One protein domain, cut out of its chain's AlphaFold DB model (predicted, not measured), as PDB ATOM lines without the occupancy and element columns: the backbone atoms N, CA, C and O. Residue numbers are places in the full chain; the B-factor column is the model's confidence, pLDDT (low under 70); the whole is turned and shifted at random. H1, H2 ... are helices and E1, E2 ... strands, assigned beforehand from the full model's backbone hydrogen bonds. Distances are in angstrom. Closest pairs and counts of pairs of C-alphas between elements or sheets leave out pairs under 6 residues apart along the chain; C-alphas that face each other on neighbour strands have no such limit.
ATOM      1  N   GLY A   3     208.191 172.367 201.136       64.06
ATOM      2  CA  GLY A   3     207.007 172.179 200.299       64.06
ATOM      3  C   GLY A   3     207.087 173.063 199.058       64.06
ATOM      4  O   GLY A   3     207.609 174.172 199.130       64.06
ATOM      5  N   THR A   4     206.563 172.599 197.928       65.31
ATOM      6  CA  THR A   4     206.591 173.352 196.668       65.31
ATOM      7  C   THR A   4     205.217 173.357 196.011       65.31
ATOM      8  O   THR A   4     204.433 172.421 196.175       65.31
ATOM      9  N   GLY A   5     204.885 174.432 195.301       68.19
ATOM     10  CA  GLY A   5     203.622 174.544 194.575       68.19
ATOM     11  C   GLY A   5     203.418 175.929 193.978       68.19
ATOM     12  O   GLY A   5     204.113 176.879 194.339       68.19
ATOM     13  N   ARG A   6     202.441 176.053 193.078       64.31
ATOM     14  CA  ARG A   6     202.039 177.352 192.530       64.31
ATOM     15  C   ARG A   6     201.237 178.108 193.586       64.31
ATOM     16  O   ARG A   6     200.249 177.568 194.083       64.31
ATOM     17  N   ASN A   7     201.614 179.354 193.879       58.62
ATOM     18  CA  ASN A   7     200.920 180.233 194.830       58.62
ATOM     19  C   ASN A   7     201.071 179.791 196.296       58.62
ATOM     20  O   ASN A   7     200.126 179.809 197.090       58.62
ATOM     21  N   THR A   8     202.291 179.408 196.669       54.72
ATOM     22  CA  THR A   8     202.611 179.031 198.054       54.72
ATOM     23  C   THR A   8     202.498 180.188 199.046       54.72
ATOM     24  O   THR A   8     202.299 179.950 200.235       54.72
ATOM     25  N   ALA A   9     202.516 181.437 198.572       59.91
ATOM     26  CA  ALA A   9     202.285 182.630 199.390       59.91
ATOM     27  C   ALA A   9     200.905 182.651 200.083       59.91
ATOM     28  O   ALA A   9     200.721 183.365 201.066       59.91
ATOM     29  N   ARG A  10     199.931 181.874 199.585       57.94
ATOM     30  CA  ARG A  10     198.596 181.723 200.193       57.94
ATOM     31  C   ARG A  10     198.457 180.478 201.072       57.94
ATOM     32  O   ARG A  10     197.403 180.288 201.675       57.94
ATOM     33  N   ALA A  11     199.480 179.627 201.135       61.72
ATOM     34  CA  ALA A  11     199.455 178.399 201.914       61.72
ATOM     35  C   ALA A  11     200.083 178.632 203.295       61.72
ATOM     36  O   ALA A  11     201.255 178.988 203.411       61.72
ATOM     37  N   THR A  12     199.315 178.398 204.360       55.44
ATOM     38  CA  THR A  12     199.855 178.409 205.725       55.44
ATOM     39  C   THR A  12     200.771 177.207 205.908       55.44
ATOM     40  O   THR A  12     200.314 176.062 205.896       55.44
ATOM     41  N   ALA A  13     202.067 177.462 206.080       58.00
ATOM     42  CA  ALA A  13     203.046 176.421 206.356       58.00
ATOM     43  C   ALA A  13     202.842 175.829 207.761       58.00
ATOM     44  O   ALA A  13     202.783 176.582 208.736       58.00
ATOM     45  N   PRO A  14     202.772 174.492 207.901       65.44
ATOM     46  CA  PRO A  14     202.943 173.837 209.192       65.44
ATOM     47  C   PRO A  14     204.315 174.174 209.800       65.44
ATOM     48  O   PRO A  14     205.278 174.439 209.076       65.44
ATOM     49  N   ALA A  15     204.434 174.136 211.129       65.12
ATOM     50  CA  ALA A  15     205.693 174.439 211.812       65.12
ATOM     51  C   ALA A  15     206.845 173.546 211.300       65.12
ATOM     52  O   ALA A  15     206.727 172.322 211.270       65.12
ATOM     53  N   GLY A  16     207.956 174.164 210.880       68.06
ATOM     54  CA  GLY A  16     209.117 173.467 210.306       68.06
ATOM     55  C   GLY A  16     209.032 173.182 208.797       68.06
ATOM     56  O   GLY A  16     209.925 172.524 208.243       68.06
ATOM     57  N   VAL A  17     207.988 173.679 208.123       66.81
ATOM     58  CA  VAL A  17     207.851 173.647 206.663       66.81
ATOM     59  C   VAL A  17     208.212 175.010 206.079       66.81
ATOM     60  O   VAL A  17     207.706 176.039 206.511       66.81
ATOM     61  N   THR A  18     209.093 175.027 205.083       74.50
ATOM     62  CA  THR A  18     209.330 176.210 204.245       74.50
ATOM     63  C   THR A  18     208.691 175.960 202.894       74.50
ATOM     64  O   THR A  18     208.991 174.946 202.263       74.50
ATOM     65  N   TYR A  19     207.809 176.857 202.459       71.56
ATOM     66  CA  TYR A  19     207.280 176.791 201.108       71.56
ATOM     67  C   TYR A  19     208.158 177.568 200.131       71.56
ATOM     68  O   TYR A  19     208.596 178.679 200.428       71.56
ATOM     69  N   LEU A  20     208.388 176.975 198.966       72.56
ATOM     70  CA  LEU A  20     209.001 177.620 197.815       72.56
ATOM     71  C   LEU A  20     208.003 177.614 196.661       72.56
ATOM     72  O   LEU A  20     207.331 176.609 196.414       72.56
ATOM     73  N   ASP A  21     207.910 178.734 195.956       71.56
ATOM     74  CA  ASP A  21     207.058 178.814 194.779       71.56
ATOM     75  C   ASP A  21     207.682 177.998 193.643       71.56
ATOM     76  O   ASP A  21     208.878 178.098 193.371       71.56
ATOM     77  N   LEU A  22     206.877 177.128 193.036       76.56
ATOM     78  CA  LEU A  22     207.307 176.255 191.953       76.56
ATOM     79  C   LEU A  22     206.163 176.037 190.975       76.56
ATOM     80  O   LEU A  22     205.100 175.528 191.346       76.56
ATOM     81  N   ASP A  23     206.444 176.293 189.703       74.62
ATOM     82  CA  ASP A  23     205.646 175.788 188.598       74.62
ATOM     83  C   ASP A  23     206.309 174.550 187.978       74.62
ATOM     84  O   ASP A  23     207.360 174.637 187.351       74.62
ATOM     85  N   VAL A  24     205.677 173.385 188.132       70.44
ATOM     86  CA  VAL A  24     206.146 172.109 187.562       70.44
ATOM     87  C   VAL A  24     205.994 172.026 186.039       70.44
ATOM     88  O   VAL A  24     206.436 171.052 185.441       70.44
ATOM     89  N   THR A  25     205.338 173.007 185.413       76.50
ATOM     90  CA  THR A  25     205.182 173.083 183.952       76.50
ATOM     91  C   THR A  25     206.287 173.887 183.268       76.50
ATOM     92  O   THR A  25     206.341 173.903 182.041       76.50
ATOM     93  N   SER A  26     207.171 174.529 184.040       78.25
ATOM     94  CA  SER A  26     208.285 175.323 183.525       78.25
ATOM     95  C   SER A  26     209.620 174.766 184.009       78.25
ATOM     96  O   SER A  26     209.922 174.786 185.205       78.25
ATOM     97  N   ASP A  27     210.452 174.323 183.068       78.00
ATOM     98  CA  ASP A  27     211.795 173.810 183.361       78.00
ATOM     99  C   ASP A  27     212.689 174.862 184.040       78.00
ATOM    100  O   ASP A  27     213.516 174.524 184.885       78.00
ATOM    101  N   GLU A  28     212.489 176.152 183.747       82.56
ATOM    102  CA  GLU A  28     213.236 177.251 184.374       82.56
ATOM    103  C   GLU A  28     212.919 177.379 185.875       82.56
ATOM    104  O   GLU A  28     213.822 177.535 186.703       82.56
ATOM    105  N   SER A  29     211.640 177.231 186.245       78.38
ATOM    106  CA  SER A  29     211.216 177.217 187.653       78.38
ATOM    107  C   SER A  29     211.789 176.014 188.398       78.38
ATOM    108  O   SER A  29     212.226 176.142 189.542       78.38
ATOM    109  N   ILE A  30     211.840 174.855 187.740       80.12
ATOM    110  CA  ILE A  30     212.437 173.643 188.308       80.12
ATOM    111  C   ILE A  30     213.942 173.843 188.522       80.12
ATOM    112  O   ILE A  30     214.439 173.570 189.614       80.12
ATOM    113  N   ALA A  31     214.665 174.362 187.529       83.62
ATOM    114  CA  ALA A  31     216.110 174.565 187.610       83.62
ATOM    115  C   ALA A  31     216.507 175.537 188.736       83.62
ATOM    116  O   ALA A  31     217.418 175.242 189.516       83.62
ATOM    117  N   SER A  32     215.795 176.662 188.864       83.69
ATOM    118  CA  SER A  32     216.045 177.648 189.926       83.69
ATOM    119  C   SER A  32     215.758 177.084 191.320       83.69
ATOM    120  O   SER A  32     216.520 177.314 192.265       83.69
ATOM    121  N   LEU A  33     214.685 176.301 191.454       81.88
ATOM    122  CA  LEU A  33     214.340 175.663 192.716       81.88
ATOM    123  C   LEU A  33     215.383 174.614 193.116       81.88
ATOM    124  O   LEU A  33     215.834 174.600 194.259       81.88
ATOM    125  N   VAL A  34     215.779 173.745 192.184       82.19
ATOM    126  CA  VAL A  34     216.772 172.698 192.447       82.19
ATOM    127  C   VAL A  34     218.094 173.310 192.911       82.19
ATOM    128  O   VAL A  34     218.642 172.839 193.905       82.19
ATOM    129  N   GLN A  35     218.563 174.398 192.285       83.69
ATOM    130  CA  GLN A  35     219.754 175.120 192.755       83.69
ATOM    131  C   GLN A  35     219.592 175.634 194.188       83.69
ATOM    132  O   GLN A  35     220.435 175.353 195.034       83.69
ATOM    133  N   GLN A  36     218.481 176.307 194.503       80.00
ATOM    134  CA  GLN A  36     218.241 176.823 195.856       80.00
ATOM    135  C   GLN A  36     218.157 175.720 196.918       80.00
ATOM    136  O   GLN A  36     218.556 175.930 198.065       80.00
ATOM    137  N   VAL A  37     217.616 174.553 196.564       79.06
ATOM    138  CA  VAL A  37     217.521 173.418 197.487       79.06
ATOM    139  C   VAL A  37     218.889 172.771 197.687       79.06
ATOM    140  O   VAL A  37     219.239 172.472 198.828       79.06
ATOM    141  N   ILE A  38     219.686 172.608 196.628       83.81
ATOM    142  CA  ILE A  38     221.058 172.093 196.730       83.81
ATOM    143  C   ILE A  38     221.933 173.046 197.553       83.81
ATOM    144  O   ILE A  38     222.609 172.586 198.464       83.81
ATOM    145  N   ASP A  39     221.860 174.358 197.332       81.50
ATOM    146  CA  ASP A  39     222.637 175.332 198.114       81.50
ATOM    147  C   ASP A  39     222.285 175.302 199.611       81.50
ATOM    148  O   ASP A  39     223.137 175.542 200.465       81.50
ATOM    149  N   ARG A  40     221.024 175.002 199.953       75.94
ATOM    150  CA  ARG A  40     220.550 174.995 201.348       75.94
ATOM    151  C   ARG A  40     220.693 173.652 202.056       75.94
ATOM    152  O   ARG A  40     220.883 173.639 203.269       75.94
ATOM    153  N   LEU A  41     220.529 172.540 201.344       69.94
ATOM    154  CA  LEU A  41     220.468 171.188 201.920       69.94
ATOM    155  C   LEU A  41     221.620 170.280 201.458       69.94
ATOM    156  O   LEU A  41     221.780 169.174 201.974       69.94
ATOM    157  N   GLY A  42     222.421 170.713 200.485       73.56
ATOM    158  CA  GLY A  42     223.538 169.967 199.900       73.56
ATOM    159  C   GLY A  42     223.133 168.819 198.968       73.56
ATOM    160  O   GLY A  42     223.902 168.467 198.080       73.56
TER     161      GLY A  42
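Overview. This is residues 3 to 42 of the 80 residues of the protein "Short-Chain dehydrogenase" of Arthrobacter sp. Hiyo4 (UniProt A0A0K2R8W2). A flat piece in which one helix, H1, stands beside a short two-strand ribbon, E1 and E2, while a wide loop of residues 6 to 17 swings out on the side of the ribbon away from the helix. After E2 the backbone turns and H1 folds back alongside, with little contact between helix and ribbon. The printed part has 40 residues, with two named strands and one named helix in the order E1, E2, H1; the sheet, E1 next to E2, is parallel, and the class is mixed, helices and strands. It is only just compact, close to loose, with a radius of gyration of the C-alphas of 10.6 A and spans of 26 by 24 by 10 A.

Along the chain. E1 is residues 3 to 5, beginning at C-alpha 3 (207.007, 172.179, 200.299). E2 is residues 18 to 21, 10.1 A long. H1 is residues 27 to 41, 20.7 A from first to last C-alpha, ending at C-alpha 41 (220.468, 171.188, 201.920).

Arrangement. E1 and E2 are parallel neighbours, their directions 21 degrees apart. The C-alphas of Gly 3 and Tyr 19 face each other at 4.7 A. N 3 and O 18 are within hydrogen-bond range at 2.9 A, as are N 20 and O 3 at 2.9 A. The closest C-alphas of E2 and H1 are those of Leu 20 and Leu 33, 7.6 A apart. E1 and H1 are apart. In H1 every O i to N i+4 pair is within hydrogen-bond range.

Size, cuts and confidence. The two C-alphas farthest apart, those of Ala 15 and Asp 27, are 29.1 A from each other. The printed part has no cut. The link from E1 to E2 is long, with 12 residues; that from E2 to H1 is tight, with 5. The mean pLDDT of the printed part is 72.0; residues 3 to 17 and residue 41 are under 70.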